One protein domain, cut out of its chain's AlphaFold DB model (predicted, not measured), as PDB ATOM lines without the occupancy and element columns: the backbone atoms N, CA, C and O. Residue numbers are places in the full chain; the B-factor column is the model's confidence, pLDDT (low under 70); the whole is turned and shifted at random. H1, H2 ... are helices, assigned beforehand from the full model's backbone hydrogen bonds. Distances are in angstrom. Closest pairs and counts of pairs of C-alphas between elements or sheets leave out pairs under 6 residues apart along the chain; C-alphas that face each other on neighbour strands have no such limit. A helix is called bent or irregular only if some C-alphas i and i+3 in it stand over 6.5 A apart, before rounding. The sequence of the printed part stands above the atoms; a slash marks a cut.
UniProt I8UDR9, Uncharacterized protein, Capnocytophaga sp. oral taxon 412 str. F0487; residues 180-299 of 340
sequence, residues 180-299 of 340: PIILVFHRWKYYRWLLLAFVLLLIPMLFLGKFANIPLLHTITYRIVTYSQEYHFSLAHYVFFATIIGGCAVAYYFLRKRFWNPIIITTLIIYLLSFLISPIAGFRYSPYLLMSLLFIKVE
ATOM      1  N   PRO A 180     120.463 116.191 136.451       82.00
ATOM      2  CA  PRO A 180     119.515 115.089 136.399       82.00
ATOM      3  C   PRO A 180     119.929 113.858 137.232       82.00
ATOM      4  O   PRO A 180     119.104 112.957 137.386       82.00
ATOM      5  N   ILE A 181     121.124 113.805 137.848       85.94
ATOM      6  CA  ILE A 181     121.515 112.692 138.744       85.94
ATOM      7  C   ILE A 181     120.626 112.580 139.989       85.94
ATOM      8  O   ILE A 181     120.485 111.496 140.554       85.94
ATOM      9  N   ILE A 182     119.954 113.669 140.382       89.38
ATOM     10  CA  ILE A 182     118.966 113.676 141.469       89.38
ATOM     11  C   ILE A 182     117.896 112.588 141.276       89.38
ATOM     12  O   ILE A 182     117.364 112.058 142.249       89.38
ATOM     13  N   LEU A 183     117.621 112.190 140.028       91.75
ATOM     14  CA  LEU A 183     116.696 111.113 139.670       91.75
ATOM     15  C   LEU A 183     117.079 109.741 140.231       91.75
ATOM     16  O   LEU A 183     116.210 108.875 140.331       91.75
ATOM     17  N   VAL A 184     118.325 109.521 140.655       91.12
ATOM     18  CA  VAL A 184     118.702 108.310 141.404       91.12
ATOM     19  C   VAL A 184     117.817 108.144 142.648       91.12
ATOM     20  O   VAL A 184     117.439 107.027 142.996       91.12
ATOM     21  N   PHE A 185     117.373 109.250 143.246       91.88
ATOM     22  CA  PHE A 185     116.513 109.266 144.427       91.88
ATOM     23  C   PHE A 185     115.008 109.313 144.112       91.88
ATOM     24  O   PHE A 185     114.216 109.510 145.031       91.88
ATOM     25  N   HIS A 186     114.574 109.114 142.858       90.44
ATOM     26  CA  HIS A 186     113.169 109.306 142.436       90.44
ATOM     27  C   HIS A 186     112.128 108.497 143.232       90.44
ATOM     28  O   HIS A 186     110.960 108.881 143.272       90.44
ATOM     29  N   ARG A 187     112.525 107.378 143.858       88.75
ATOM     30  CA  ARG A 187     111.642 106.542 144.699       88.75
ATOM     31  C   ARG A 187     111.621 106.934 146.170       88.75
ATOM     32  O   ARG A 187     110.848 106.369 146.939       88.75
ATOM     33  N   TRP A 188     112.489 107.843 146.596       91.25
ATOM     34  CA  TRP A 188     112.556 108.232 147.993       91.25
ATOM     35  C   TRP A 188     111.273 108.965 148.396       91.25
ATOM     36  O   TRP A 188     110.823 109.869 147.695       91.25
ATOM     37  N   LYS A 189     110.684 108.621 149.551       90.50
ATOM     38  CA  LYS A 189     109.439 109.257 150.031       90.50
ATOM     39  C   LYS A 189     109.532 110.785 150.133       90.50
ATOM     40  O   LYS A 189     108.532 111.475 149.970       90.50
ATOM     41  N   TYR A 190     110.735 111.313 150.361       91.75
ATOM     42  CA  TYR A 190     111.003 112.747 150.468       91.75
ATOM     43  C   TYR A 190     111.533 113.364 149.170       91.75
ATOM     44  O   TYR A 190     111.989 114.503 149.179       91.75
ATOM     45  N   TYR A 191     111.448 112.658 148.039       92.12
ATOM     46  CA  TYR A 191     111.982 113.124 146.761       92.12
ATOM     47  C   TYR A 191     111.466 114.507 146.353       92.12
ATOM     48  O   TYR A 191     112.224 115.322 145.843       92.12
ATOM     49  N   ARG A 192     110.192 114.813 146.625       89.75
ATOM     50  CA  ARG A 192     109.620 116.139 146.338       89.75
ATOM     51  C   ARG A 192     110.314 117.254 147.125       89.75
ATOM     52  O   ARG A 192     110.549 118.320 146.571       89.75
ATOM     53  N   TRP A 193     110.676 116.992 148.381       91.38
ATOM     54  CA  TRP A 193     111.434 117.930 149.211       91.38
ATOM     55  C   TRP A 193     112.878 118.054 148.739       91.38
ATOM     56  O   TRP A 193     113.402 119.159 148.695       91.38
ATOM     57  N   LEU A 194     113.495 116.944 148.319       91.25
ATOM     58  CA  LEU A 194     114.821 116.958 147.704       91.25
ATOM     59  C   LEU A 194     114.828 117.788 146.411       91.25
ATOM     60  O   LEU A 194     115.719 118.607 146.215       91.25
ATOM     61  N   LEU A 195     113.820 117.615 145.554       89.81
ATOM     62  CA  LEU A 195     113.661 118.380 144.319       89.81
ATOM     63  C   LEU A 195     113.413 119.866 144.605       89.81
ATOM     64  O   LEU A 195     114.013 120.715 143.954       89.81
ATOM     65  N   LEU A 196     112.576 120.186 145.596       89.38
ATOM     66  CA  LEU A 196     112.351 121.567 146.018       89.38
ATOM     67  C   LEU A 196     113.645 122.203 146.537       89.38
ATOM     68  O   LEU A 196     113.997 123.292 146.099       89.38
ATOM     69  N   ALA A 197     114.377 121.513 147.416       88.06
ATOM     70  CA  ALA A 197     115.667 121.973 147.916       88.06
ATOM     71  C   ALA A 197     116.663 122.188 146.768       88.06
ATOM     72  O   ALA A 197     117.329 123.214 146.723       88.06
ATOM     73  N   PHE A 198     116.711 121.271 145.799       86.88
ATOM     74  CA  PHE A 198     117.538 121.418 144.605       86.88
ATOM     75  C   PHE A 198     117.190 122.684 143.812       86.88
ATOM     76  O   PHE A 198     118.083 123.473 143.519       86.88
ATOM     77  N   VAL A 199     115.908 122.927 143.516       85.94
ATOM     78  CA  VAL A 199     115.464 124.140 142.803       85.94
ATOM     79  C   VAL A 199     115.795 125.405 143.602       85.94
ATOM     80  O   VAL A 199     116.327 126.364 143.041       85.94
ATOM     81  N   LEU A 200     115.537 125.393 144.912       85.38
ATOM     82  CA  LEU A 200     115.813 126.514 145.812       85.38
ATOM     83  C   LEU A 200     117.303 126.789 146.002       85.38
ATOM     84  O   LEU A 200     117.639 127.915 146.332       85.38
ATOM     85  N   LEU A 201     118.186 125.805 145.817       80.69
ATOM     86  CA  LEU A 201     119.640 125.991 145.852       80.69
ATOM     87  C   LEU A 201     120.190 126.438 144.494       80.69
ATOM     88  O   LEU A 201     121.119 127.244 144.440       80.69
ATOM     89  N   LEU A 202     119.598 125.956 143.399       75.88
ATOM     90  CA  LEU A 202     120.027 126.301 142.050       75.88
ATOM     91  C   LEU A 202     119.801 127.791 141.769       75.88
ATOM     92  O   LEU A 202     120.701 128.440 141.254       75.88
ATOM     93  N   ILE A 203     118.663 128.355 142.191       72.19
ATOM     94  CA  ILE A 203     118.339 129.780 142.004       72.19
ATOM     95  C   ILE A 203     119.416 130.698 142.632       72.19
ATOM     96  O   ILE A 203     120.030 131.457 141.886       72.19
ATOM     97  N   PRO A 204     119.747 130.619 143.938       68.69
ATOM     98  CA  PRO A 204     120.837 131.378 144.537       68.69
ATOM     99  C   PRO A 204     122.189 131.115 143.887       68.69
ATOM    100  O   PRO A 204     122.937 132.067 143.737       68.69
ATOM    101  N   MET A 205     122.524 129.891 143.459       65.75
ATOM    102  CA  MET A 205     123.800 129.647 142.762       65.75
ATOM    103  C   MET A 205     123.920 130.447 141.455       65.75
ATOM    104  O   MET A 205     125.022 130.884 141.126       65.75
ATOM    105  N   LEU A 206     122.809 130.707 140.752       63.25
ATOM    106  CA  LEU A 206     122.790 131.556 139.552       63.25
ATOM    107  C   LEU A 206     123.066 133.041 139.863       63.25
ATOM    108  O   LEU A 206     123.592 133.750 139.007       63.25
ATOM    109  N   PHE A 207     122.737 133.514 141.073       61.69
ATOM    110  CA  PHE A 207     122.880 134.923 141.477       61.69
ATOM    111  C   PHE A 207     124.105 135.192 142.375       61.69
ATOM    112  O   PHE A 207     124.770 136.211 142.216       61.69
ATOM    113  N   LEU A 208     124.444 134.274 143.284       58.78
ATOM    114  CA  LEU A 208     125.542 134.370 144.257       58.78
ATOM    115  C   LEU A 208     126.920 134.206 143.622       58.78
ATOM    116  O   LEU A 208     127.890 134.746 144.145       58.78
ATOM    117  N   GLY A 209     127.028 133.507 142.491       55.47
ATOM    118  CA  GLY A 209     128.303 133.365 141.790       55.47
ATOM    119  C   GLY A 209     128.877 134.688 141.263       55.47
ATOM    120  O   GLY A 209     130.078 134.769 141.028       55.47
ATOM    121  N   LYS A 210     128.056 135.748 141.173       53.38
ATOM    122  CA  LYS A 210     128.511 137.127 140.919       53.38
ATOM    123  C   LYS A 210     129.131 137.814 142.143       53.38
ATOM    124  O   LYS A 210     129.880 138.766 141.971       53.38
ATOM    125  N   PHE A 211     128.810 137.362 143.357       55.31
ATOM    126  CA  PHE A 211     129.212 138.005 144.616       55.31
ATOM    127  C   PHE A 211     130.266 137.211 145.396       55.31
ATOM    128  O   PHE A 211     130.987 137.775 146.214       55.31
ATOM    129  N   ALA A 212     130.370 135.903 145.158       57.75
ATOM    130  CA  ALA A 212     131.341 135.043 145.814       57.75
ATOM    131  C   ALA A 212     132.633 134.942 144.985       57.75
ATOM    132  O   ALA A 212     132.617 134.407 143.878       57.75
ATOM    133  N   ASN A 213     133.773 135.354 145.557       60.00
ATOM    134  CA  ASN A 213     135.126 135.141 145.008       60.00
ATOM    135  C   ASN A 213     135.571 133.661 145.090       60.00
ATOM    136  O   ASN A 213     136.680 133.342 145.510       60.00
ATOM    137  N   ILE A 214     134.690 132.728 144.728       66.06
ATOM    138  CA  ILE A 214     134.972 131.292 144.699       66.06
ATOM    139  C   ILE A 214     135.246 130.901 143.237       66.06
ATOM    140  O   ILE A 214     134.329 130.993 142.417       66.06
ATOM    141  N   PRO A 215     136.450 130.406 142.888       63.44
ATOM    142  CA  PRO A 215     136.834 130.110 141.499       63.44
ATOM    143  C   PRO A 215     135.869 129.179 140.745       63.44
ATOM    144  O   PRO A 215     135.595 129.375 139.558       63.44
ATOM    145  N   LEU A 216     135.300 128.186 141.439       64.06
ATOM    146  CA  LEU A 216     134.310 127.270 140.866       64.06
ATOM    147  C   LEU A 216     133.012 127.995 140.486       64.06
ATOM    148  O   LEU A 216     132.491 127.800 139.387       64.06
ATOM    149  N   LEU A 217     132.504 128.855 141.372       65.50
ATOM    150  CA  LEU A 217     131.299 129.638 141.102       65.50
ATOM    151  C   LEU A 217     131.552 130.670 140.007       65.50
ATOM    152  O   LEU A 217     130.682 130.853 139.161       65.50
ATOM    153  N   HIS A 218     132.743 131.267 139.959       65.12
ATOM    154  CA  HIS A 218     133.130 132.160 138.871       65.12
ATOM    155  C   HIS A 218     133.119 131.434 137.519       65.12
ATOM    156  O   HIS A 218     132.565 131.949 136.558       65.12
ATOM    157  N   THR A 219     133.643 130.208 137.439       63.91
ATOM    158  CA  THR A 219     133.646 129.412 136.194       63.91
ATOM    159  C   THR A 219     132.230 129.043 135.739       63.91
ATOM    160  O   THR A 219     131.899 129.156 134.557       63.91
ATOM    161  N   ILE A 220     131.368 128.637 136.678       65.25
ATOM    162  CA  ILE A 220     129.955 128.334 136.405       65.25
ATOM    163  C   ILE A 220     129.218 129.602 135.948       65.25
ATOM    164  O   ILE A 220     128.526 129.577 134.931       65.25
ATOM    165  N   THR A 221     129.420 130.718 136.650       64.88
ATOM    166  CA  THR A 221     128.806 132.017 136.335       64.88
ATOM    167  C   THR A 221     129.301 132.552 135.002       64.88
ATOM    168  O   THR A 221     128.497 133.028 134.217       64.88
ATOM    169  N   TYR A 222     130.592 132.416 134.696       66.50
ATOM    170  CA  TYR A 222     131.166 132.802 133.412       66.50
ATOM    171  C   TYR A 222     130.511 132.031 132.265       66.50
ATOM    172  O   TYR A 222     130.011 132.654 131.337       66.50
ATOM    173  N   ARG A 223     130.395 130.696 132.364       65.75
ATOM    174  CA  ARG A 223     129.681 129.895 131.352       65.75
ATOM    175  C   ARG A 223     128.219 130.329 131.210       65.75
ATOM    176  O   ARG A 223     127.735 130.436 130.090       65.75
ATOM    177  N   ILE A 224     127.526 130.594 132.320       64.56
ATOM    178  CA  ILE A 224     126.152 131.116 132.301       64.56
ATOM    179  C   ILE A 224     126.098 132.470 131.588       64.56
ATOM    180  O   ILE A 224     125.253 132.649 130.719       64.56
ATOM    181  N   VAL A 225     127.014 133.390 131.901       63.44
ATOM    182  CA  VAL A 225     127.094 134.717 131.282       63.44
ATOM    183  C   VAL A 225     127.352 134.592 129.783       63.44
ATOM    184  O   VAL A 225     126.589 135.158 129.007       63.44
ATOM    185  N   THR A 226     128.334 133.794 129.360       65.75
ATOM    186  CA  THR A 226     128.616 133.525 127.941       65.75
ATOM    187  C   THR A 226     127.400 132.941 127.227       65.75
ATOM    188  O   THR A 226     127.046 133.396 126.145       65.75
ATOM    189  N   TYR A 227     126.707 131.975 127.837       59.00
ATOM    190  CA  TYR A 227     125.480 131.422 127.260       59.00
ATOM    191  C   TYR A 227     124.294 132.379 127.328       59.00
ATOM    192  O   TYR A 227     123.340 132.163 126.597       59.00
ATOM    193  N   SER A 228     124.310 133.399 128.181       59.50
ATOM    194  CA  SER A 228     123.233 134.389 128.293       59.50
ATOM    195  C   SER A 228     123.382 135.573 127.328       59.50
ATOM    196  O   SER A 228     122.479 136.400 127.244       59.50
ATOM    197  N   GLN A 229     124.504 135.676 126.604       63.97
ATOM    198  CA  GLN A 229     124.723 136.753 125.638       63.97
ATOM    199  C   GLN A 229     123.817 136.574 124.411       63.97
ATOM    200  O   GLN A 229     123.902 135.573 123.699       63.97
ATOM    201  N   GLU A 230     122.969 137.577 124.153       54.62
ATOM    202  CA  GLU A 230     121.906 137.546 123.132       54.62
ATOM    203  C   GLU A 230     122.410 137.277 121.706       54.62
ATOM    204  O   GLU A 230     121.694 136.678 120.907       54.62
ATOM    205  N   TYR A 231     123.662 137.631 121.398       54.47
ATOM    206  CA  TYR A 231     124.278 137.423 120.080       54.47
ATOM    207  C   TYR A 231     124.386 135.949 119.656       54.47
ATOM    208  O   TYR A 231     124.641 135.664 118.486       54.47
ATOM    209  N   HIS A 232     124.174 135.002 120.573       60.88
ATOM    210  CA  HIS A 232     124.181 133.570 120.273       60.88
ATOM    211  C   HIS A 232     122.776 132.949 120.168       60.88
ATOM    212  O   HIS A 232     122.656 131.748 119.911       60.88
ATOM    213  N   PHE A 233     121.699 133.723 120.349       77.00
ATOM    214  CA  PHE A 233     120.331 133.204 120.295       77.00
ATOM    215  C   PHE A 233     119.768 133.266 118.882       77.00
ATOM    216  O   PHE A 233     119.525 134.331 118.327       77.00
ATOM    217  N   SER A 234     119.497 132.098 118.307       77.62
ATOM    218  CA  SER A 234     118.760 131.994 117.046       77.62
ATOM    219  C   SER A 234     117.276 131.711 117.287       77.62
ATOM    220  O   SER A 234     116.912 131.017 118.242       77.62
ATOM    221  N   LEU A 235     116.418 132.168 116.366       84.00
ATOM    222  CA  LEU A 235     114.981 131.852 116.335       84.00
ATOM    223  C   LEU A 235     114.715 130.339 116.451       84.00
ATOM    224  O   LEU A 235     113.732 129.925 117.066       84.00
ATOM    225  N   ALA A 236     115.624 129.510 115.927       83.00
ATOM    226  CA  ALA A 236     115.537 128.057 116.004       83.00
ATOM    227  C   ALA A 236     115.446 127.535 117.449       83.00
ATOM    228  O   ALA A 236     114.684 126.606 117.701       83.00
ATOM    229  N   HIS A 237     116.133 128.156 118.417       85.25
ATOM    230  CA  HIS A 237     116.062 127.737 119.823       85.25
ATOM    231  C   HIS A 237     114.658 127.936 120.414       85.25
ATOM    232  O   HIS A 237     114.174 127.087 121.160       85.25
ATOM    233  N   TYR A 238     113.983 129.030 120.051       88.94
ATOM    234  CA  TYR A 238     112.627 129.334 120.514       88.94
ATOM    235  C   TYR A 238     111.576 128.459 119.826       88.94
ATOM    236  O   TYR A 238     110.671 127.953 120.489       88.94
ATOM    237  N   VAL A 239     111.719 128.217 118.518       89.56
ATOM    238  CA  VAL A 239     110.860 127.274 117.778       89.56
ATOM    239  C   VAL A 239     111.006 125.862 118.347       89.56
ATOM    240  O   VAL A 239     110.011 125.170 118.580       89.56
ATOM    241  N   PHE A 240     112.238 125.449 118.641       88.44
ATOM    242  CA  PHE A 240     112.516 124.164 119.265       88.44
ATOM    243  C   PHE A 240     111.909 124.080 120.671       88.44
ATOM    244  O   PHE A 240     111.267 123.085 121.001       88.44
ATOM    245  N   PHE A 241     112.015 125.141 121.477       92.62
ATOM    246  CA  PHE A 241     111.349 125.217 122.779       92.62
ATOM    247  C   PHE A 241     109.830 125.066 122.676       92.62
ATOM    248  O   PHE A 241     109.255 124.212 123.351       92.62
ATOM    249  N   ALA A 242     109.186 125.822 121.785       94.25
ATOM    250  CA  ALA A 242     107.751 125.706 121.541       94.25
ATOM    251  C   ALA A 242     107.360 124.277 121.126       94.25
ATOM    252  O   ALA A 242     106.373 123.737 121.624       94.25
ATOM    253  N   THR A 243     108.177 123.630 120.288       92.25
ATOM    254  CA  THR A 243     107.975 122.232 119.873       92.25
ATOM    255  C   THR A 243     108.061 121.263 121.055       92.25
ATOM    256  O   THR A 243     107.183 120.414 121.212       92.25
ATOM    257  N   ILE A 244     109.069 121.397 121.923       94.38
ATOM    258  CA  ILE A 244     109.237 120.541 123.108       94.38
ATOM    259  C   ILE A 244     108.077 120.725 124.092       94.38
ATOM    260  O   ILE A 244     107.512 119.737 124.561       94.38
ATOM    261  N   ILE A 245     107.673 121.965 124.377       95.81
ATOM    262  CA  ILE A 245     106.549 122.249 125.280       95.81
ATOM    263  C   ILE A 245     105.219 121.769 124.690       95.81
ATOM    264  O   ILE A 245     104.425 121.153 125.405       95.81
ATOM    265  N   GLY A 246     104.998 121.959 123.387       95.62
ATOM    266  CA  GLY A 246     103.860 121.375 122.676       95.62
ATOM    267  C   GLY A 246     103.849 119.847 122.785       95.62
ATOM    268  O   GLY A 246     102.824 119.254 123.121       95.62
ATOM    269  N   GLY A 247     105.007 119.204 122.615       93.56
ATOM    270  CA  GLY A 247     105.186 117.767 122.829       93.56
ATOM    271  C   GLY A 247     104.865 117.325 124.261       93.56
ATOM    272  O   GLY A 247     104.194 116.311 124.449       93.56
ATOM    273  N   CYS A 248     105.258 118.103 125.274       95.56
ATOM    274  CA  CYS A 248     104.880 117.864 126.670       95.56
ATOM    275  C   CYS A 248     103.365 117.963 126.886       95.56
ATOM    276  O   CYS A 248     102.806 117.132 127.598       95.56
ATOM    277  N   ALA A 249     102.689 118.935 126.266       95.44
ATOM    278  CA  ALA A 249     101.235 119.075 126.354       95.44
ATOM    279  C   ALA A 249     100.506 117.883 125.707       95.44
ATOM    280  O   ALA A 249      99.580 117.320 126.297       95.44
ATOM    281  N   VAL A 250     100.976 117.431 124.540       93.00
ATOM    282  CA  VAL A 250     100.482 116.207 123.890       93.00
ATOM    283  C   VAL A 250     100.736 114.987 124.782       93.00
ATOM    284  O   VAL A 250      99.831 114.183 125.015       93.00
ATOM    285  N   ALA A 251     101.937 114.858 125.348       92.44
ATOM    286  CA  ALA A 251     102.268 113.772 126.263       92.44
ATOM    287  C   ALA A 251     101.386 113.792 127.519       92.44
ATOM    288  O   ALA A 251     100.935 112.735 127.952       92.44
ATOM    289  N   TYR A 252     101.084 114.964 128.078       94.00
ATOM    290  CA  TYR A 252     100.159 115.116 129.200       94.00
ATOM    291  C   TYR A 252      98.757 114.593 128.858       94.00
ATOM    292  O   TYR A 252      98.192 113.815 129.632       94.00
ATOM    293  N   TYR A 253      98.233 114.939 127.678       91.94
ATOM    294  CA  TYR A 253      96.927 114.469 127.205       91.94
ATOM    295  C   TYR A 253      96.843 112.932 127.150       91.94
ATOM    296  O   TYR A 253      95.883 112.343 127.656       91.94
ATOM    297  N   PHE A 254      97.867 112.273 126.598       89.19
ATOM    298  CA  PHE A 254      97.884 110.812 126.450       89.19
ATOM    299  C   PHE A 254      98.287 110.063 127.732       89.19
ATOM    300  O   PHE A 254      97.711 109.020 128.041       89.19
ATOM    301  N   LEU A 255      99.257 110.567 128.502       88.88
ATOM    302  CA  LEU A 255      99.782 109.892 129.697       88.88
ATOM    303  C   LEU A 255      98.941 110.147 130.956       88.88
ATOM    304  O   LEU A 255      98.973 109.329 131.882       88.88
ATOM    305  N   ARG A 256      98.182 111.251 131.011       88.75
ATOM    306  CA  ARG A 256      97.314 111.638 132.137       88.75
ATOM    307  C   ARG A 256      98.058 111.569 133.480       88.75
ATOM    308  O   ARG A 256      99.076 112.230 133.665       88.75
ATOM    309  N   LYS A 257      97.602 110.731 134.422       89.56
ATOM    310  CA  LYS A 257      98.224 110.555 135.749       89.56
ATOM    311  C   LYS A 257      99.699 110.135 135.669       89.56
ATOM    312  O   LYS A 257     100.476 110.519 136.537       89.56
ATOM    313  N   ARG A 258     100.102 109.398 134.625       88.94
ATOM    314  CA  ARG A 258     101.491 108.940 134.434       88.94
ATOM    315  C   ARG A 258     102.445 110.073 134.053       88.94
ATOM    316  O   ARG A 258     103.636 109.947 134.311       88.94
ATOM    317  N   PHE A 259     101.943 111.181 133.501       92.50
ATOM    318  CA  PHE A 259     102.764 112.359 133.201       92.50
ATOM    319  C   PHE A 259     103.410 112.941 134.467       92.50
ATOM    320  O   PHE A 259     104.549 113.388 134.443       92.50
ATOM    321  N   TRP A 260     102.716 112.844 135.602       91.56
ATOM    322  CA  TRP A 260     103.195 113.305 136.907       91.56
ATOM    323  C   TRP A 260     104.261 112.400 137.537       91.56
ATOM    324  O   TRP A 260     104.588 112.552 138.716       91.56
ATOM    325  N   ASN A 261     104.807 111.448 136.775       91.38
ATOM    326  CA  ASN A 261     105.936 110.651 137.217       91.38
ATOM    327  C   ASN A 261     107.112 111.581 137.599       91.38
ATOM    328  O   ASN A 261     107.450 112.474 136.814       91.38
ATOM    329  N   PRO A 262     107.770 111.363 138.757       91.81
ATOM    330  CA  PRO A 262     108.884 112.195 139.212       91.81
ATOM    331  C   PRO A 262     109.985 112.399 138.169       91.81
ATOM    332  O   PRO A 262     110.599 113.461 138.130       91.81
ATOM    333  N   ILE A 263     110.206 111.415 137.295       93.50
ATOM    334  CA  ILE A 263     111.212 111.467 136.234       93.50
ATOM    335  C   ILE A 263     110.875 112.544 135.194       93.50
ATOM    336  O   ILE A 263     111.726 113.369 134.852       93.50
ATOM    337  N   ILE A 264     109.625 112.570 134.721       95.00
ATOM    338  CA  ILE A 264     109.157 113.548 133.727       95.00
ATOM    339  C   ILE A 264     109.169 114.943 134.343       95.00
ATOM    340  O   ILE A 264     109.752 115.861 133.779       95.00
ATOM    341  N   ILE A 265     108.592 115.091 135.538       94.25
ATOM    342  CA  ILE A 265     108.486 116.392 136.207       94.25
ATOM    343  C   ILE A 265     109.864 116.993 136.483       94.25
ATOM    344  O   ILE A 265     110.088 118.169 136.216       94.25
ATOM    345  N   THR A 266     110.816 116.190 136.949       94.25
ATOM    346  CA  THR A 266     112.173 116.671 137.237       94.25
ATOM    347  C   THR A 266     112.906 117.092 135.974       94.25
ATOM    348  O   THR A 266     113.483 118.175 135.939       94.25
ATOM    349  N   THR A 267     112.870 116.270 134.921       95.19
ATOM    350  CA  THR A 267     113.516 116.621 133.646       95.19
ATOM    351  C   THR A 267     112.864 117.840 132.992       95.19
ATOM    352  O   THR A 267     113.579 118.673 132.441       95.19
ATOM    353  N   LEU A 268     111.544 118.006 133.126       95.94
ATOM    354  CA  LEU A 268     110.820 119.189 132.659       95.94
ATOM    355  C   LEU A 268     111.203 120.446 133.448       95.94
ATOM    356  O   LEU A 268     111.483 121.474 132.840       95.94
ATOM    357  N   ILE A 269     111.266 120.376 134.781       93.62
ATOM    358  CA  ILE A 269     111.689 121.505 135.622       93.62
ATOM    359  C   ILE A 269     113.124 121.916 135.282       93.62
ATOM    360  O   ILE A 269     113.377 123.095 135.058       93.62
ATOM    361  N   ILE A 270     114.054 120.958 135.187       91.56
ATOM    362  CA  ILE A 270     115.448 121.244 134.816       91.56
ATOM    363  C   ILE A 270     115.514 121.875 133.421       91.56
ATOM    364  O   ILE A 270     116.246 122.844 133.234       91.56
ATOM    365  N   TYR A 271     114.741 121.369 132.456       93.62
ATOM    366  CA  TYR A 271     114.670 121.932 131.109       93.62
ATOM    367  C   TYR A 271     114.170 123.384 131.111       93.62
ATOM    368  O   TYR A 271     114.820 124.249 130.527       93.62
ATOM    369  N   LEU A 272     113.064 123.664 131.810       93.25
ATOM    370  CA  LEU A 272     112.492 125.009 131.922       93.25
ATOM    371  C   LEU A 272     113.465 125.976 132.602       93.25
ATOM    372  O   LEU A 272     113.722 127.050 132.068       93.25
ATOM    373  N   LEU A 273     114.061 125.582 133.732       88.12
ATOM    374  CA  LEU A 273     115.071 126.390 134.422       88.12
ATOM    375  C   LEU A 273     116.288 126.651 133.528       88.12
ATOM    376  O   LEU A 273     116.780 127.772 133.472       88.12
ATOM    377  N   SER A 274     116.744 125.641 132.786       86.88
ATOM    378  CA  SER A 274     117.870 125.789 131.860       86.88
ATOM    379  C   SER A 274     117.551 126.758 130.728       86.88
ATOM    380  O   SER A 274     118.398 127.578 130.388       86.88
ATOM    381  N   PHE A 275     116.338 126.707 130.172       88.00
ATOM    382  CA  PHE A 275     115.898 127.638 129.134       88.00
ATOM    383  C   PHE A 275     115.767 129.076 129.657       88.00
ATOM    384  O   PHE A 275     116.154 130.007 128.957       88.00
ATOM    385  N   LEU A 276     115.286 129.258 130.895       85.19
ATOM    386  CA  LEU A 276     115.223 130.569 131.555       85.19
ATOM    387  C   LEU A 276     116.610 131.188 131.769       85.19
ATOM    388  O   LEU A 276     116.743 132.406 131.713       85.19
ATOM    389  N   ILE A 277     117.634 130.363 132.010       79.31
ATOM    390  CA  ILE A 277     119.028 130.823 132.077       79.31
ATOM    391  C   ILE A 277     119.524 131.217 130.679       79.31
ATOM    392  O   ILE A 277     120.151 132.260 130.511       79.31
ATOM    393  N   SER A 278     119.293 130.355 129.685       81.56
ATOM    394  CA  SER A 278     119.666 130.583 128.289       81.56
ATOM    395  C   SER A 278     118.941 129.600 127.355       81.56
ATOM    396  O   SER A 278     118.953 128.390 127.616       81.56
ATOM    397  N   PRO A 279     118.417 130.049 126.197       85.75
ATOM    398  CA  PRO A 279     117.863 129.167 125.170       85.75
ATOM    399  C   PRO A 279     118.810 128.039 124.726       85.75
ATOM    400  O   PRO A 279     118.366 126.917 124.472       85.75
ATOM    401  N   ILE A 280     120.123 128.295 124.697       83.00
ATOM    402  CA  ILE A 280     121.152 127.305 124.334       83.00
ATOM    403  C   ILE A 280     121.273 126.236 125.423       83.00
ATOM    404  O   ILE A 280     121.353 125.040 125.128       83.00
ATOM    405  N   ALA A 281     121.272 126.649 126.693       82.56
ATOM    406  CA  ALA A 281     121.299 125.718 127.816       82.56
ATOM    407  C   ALA A 281     120.040 124.837 127.813       82.56
ATOM    408  O   ALA A 281     120.152 123.615 127.918       82.56
ATOM    409  N   GLY A 282     118.862 125.430 127.591       87.50
ATOM    410  CA  GLY A 282     117.615 124.692 127.389       87.50
ATOM    411  C   GLY A 282     117.719 123.663 126.260       87.50
ATOM    412  O   GLY A 282     117.448 122.481 126.478       87.50
ATOM    413  N   PHE A 283     118.199 124.063 125.078       87.75
ATOM    414  CA  PHE A 283     118.411 123.154 123.946       87.75
ATOM    415  C   PHE A 283     119.312 121.965 124.313       87.75
ATOM    416  O   PHE A 283     118.942 120.815 124.066       87.75
ATOM    417  N   ARG A 284     120.431 122.204 125.007       86.19
ATOM    418  CA  ARG A 284     121.349 121.147 125.479       86.19
ATOM    419  C   ARG A 284     120.739 120.227 126.541       86.19
ATOM    420  O   ARG A 284     121.179 119.085 126.668       86.19
ATOM    421  N   TYR A 285     119.751 120.690 127.306       90.38
ATOM    422  CA  TYR A 285     119.024 119.859 128.273       90.38
ATOM    423  C   TYR A 285     117.822 119.119 127.673       90.38
ATOM    424  O   TYR A 285     117.318 118.173 128.282       90.38
ATOM    425  N   SER A 286     117.383 119.487 126.470       92.44
ATOM    426  CA  SER A 286     116.255 118.830 125.808       92.44
ATOM    427  C   SER A 286     116.392 117.311 125.622       92.44
ATOM    428  O   SER A 286     115.371 116.636 125.782       92.44
ATOM    429  N   PRO A 287     117.589 116.718 125.386       93.69
ATOM    430  CA  PRO A 287     117.690 115.271 125.239       93.69
ATOM    431  C   PRO A 287     117.228 114.526 126.495       93.69
ATOM    432  O   PRO A 287     116.556 113.510 126.372       93.69
ATOM    433  N   TYR A 288     117.495 115.051 127.698       94.62
ATOM    434  CA  TYR A 288     117.074 114.414 128.953       94.62
ATOM    435  C   TYR A 288     115.549 114.347 129.096       94.62
ATOM    436  O   TYR A 288     115.010 113.327 129.527       94.62
ATOM    437  N   LEU A 289     114.854 115.427 128.723       95.81
ATOM    438  CA  LEU A 289     113.392 115.487 128.733       95.81
ATOM    439  C   LEU A 289     112.791 114.597 127.637       95.81
ATOM    440  O   LEU A 289     111.828 113.875 127.874       95.81
ATOM    441  N   LEU A 290     113.383 114.581 126.443       95.38
ATOM    442  CA  LEU A 290     112.928 113.687 125.382       95.38
ATOM    443  C   LEU A 290     113.120 112.215 125.759       95.38
ATOM    444  O   LEU A 290     112.217 111.414 125.531       95.38
ATOM    445  N   MET A 291     114.233 111.851 126.402       95.25
ATOM    446  CA  MET A 291     114.443 110.496 126.924       95.25
ATOM    447  C   MET A 291     113.373 110.120 127.955       95.25
ATOM    448  O   MET A 291     112.826 109.020 127.875       95.25
ATOM    449  N   SER A 292     113.029 111.013 128.894       94.88
ATOM    450  CA  SER A 292     111.993 110.728 129.899       94.88
ATOM    451  C   SER A 292     110.612 110.523 129.266       94.88
ATOM    452  O   SER A 292     109.906 109.574 129.607       94.88
ATOM    453  N   LEU A 293     110.248 111.334 128.273       94.81
ATOM    454  CA  LEU A 293     108.967 111.212 127.573       94.81
ATOM    455  C   LEU A 293     108.904 109.988 126.649       94.81
ATOM    456  O   LEU A 293     107.901 109.269 126.623       94.81
ATOM    457  N   LEU A 294     109.962 109.730 125.880       94.69
ATOM    458  CA  LEU A 294     109.974 108.664 124.880       94.69
ATOM    459  C   LEU A 294     110.160 107.285 125.521       94.69
ATOM    460  O   LEU A 294     109.545 106.314 125.084       94.69
ATOM    461  N   PHE A 295     110.960 107.156 126.576       95.00
ATOM    462  CA  PHE A 295     111.258 105.836 127.132       95.00
ATOM    463  C   PHE A 295     110.264 105.381 128.192       95.00
ATOM    464  O   PHE A 295     110.390 104.253 128.668       95.00
ATOM    465  N   ILE A 296     109.241 106.174 128.529       90.88
ATOM    466  CA  ILE A 296     108.166 105.698 129.402       90.88
ATOM    467  C   ILE A 296     107.549 104.402 128.849       90.88
ATOM    468  O   ILE A 296     107.254 104.288 127.650       90.88
ATOM    469  N   LYS A 297     107.376 103.416 129.739       83.56
ATOM    470  CA  LYS A 297     106.771 102.122 129.410       83.56
ATOM    471  C   LYS A 297     105.341 102.341 128.908       83.56
ATOM    472  O   LYS A 297     104.557 103.035 129.552       83.56
ATOM    473  N   VAL A 298     105.024 101.767 127.751       70.12
ATOM    474  CA  VAL A 298     103.667 101.779 127.188       70.12
ATOM    475  C   VAL A 298     102.923 100.557 127.725       70.12
ATOM    476  O   VAL A 298     103.489  99.467 127.749       70.12
ATOM    477  N   GLU A 299     101.682 100.731 128.178       67.62
ATOM    478  CA  GLU A 299     100.807  99.602 128.513       67.62
ATOM    479  C   GLU A 299     100.279  98.948 127.235       67.62
ATOM    480  O   GLU A 299      99.868  99.621 126.285       67.62
TER     481      GLU A 299
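AT A GLANCE: This is residues 180 to 299 of the 340 residues of an uncharacterized protein of Capnocytophaga sp. oral taxon 412 str. F0487 (UniProt I8UDR9). A flat slab of helices: the longest, H4, forms an up-and-down bundle with the hairpin H5 and H6, each running against the one before; H2 runs beside H5, short H1 packs on H5, and H3 crosses one end. The class is all helix: 120 residues are printed, with six named helices, H1 to H6 in order, and no named strand. It is only just compact, close to loose, with a radius of gyration of the C-alphas of 15.8 A and spans of 51 by 38 by 16 A.

IN THESE COORDINATES: Find C-alpha 235 at (114.981, 131.852, 116.335); H4 runs 30.1 A to residue 260, irregular, with C-alphas 254 and 257 9.3 A apart. H5 is residues 262 to 277, 22.4 A. H6, residues 279 to 295, 24.3 A, ends at C-alpha (111.258, 105.836, 127.132), only just irregular: C-alphas 284 and 287 are 6.9 A apart. Earlier come H1, residues 180 to 185, H2, 191 to 208, 25.3 A, and H3, 215 to 228.

HOW THE PARTS SIT: H4 touches H6, closest at C-alphas of His 237 and Pro 279, 5.8 A. H5 touches H6 at Phe 275 and Gly 282, C-alphas 3.8 A apart, a shallow tilt of 13 degrees, opposite ways. H1 touches H5, closest at C-alphas of Leu 183 and Ile 263, 6.5 A. H2 is close but not clearly touching H5, C-alphas of Leu 195 and Thr 266 7.4 A apart. Every O i to N i+4 pair is within hydrogen-bond range in H3 and H5, but 13 of 14 in H2, 18 of 22 in H4, 10 of 13 in H6, and 0 of 2 in H1, with 3 of 3 O i to N i+3.

THE WHOLE: The farthest C-alphas, Asn 213 and Glu 299, are 52.1 A apart. The printed part has no cut, and no link is long. Look for pLDDT under 70 at residues 204 to 232 and 299.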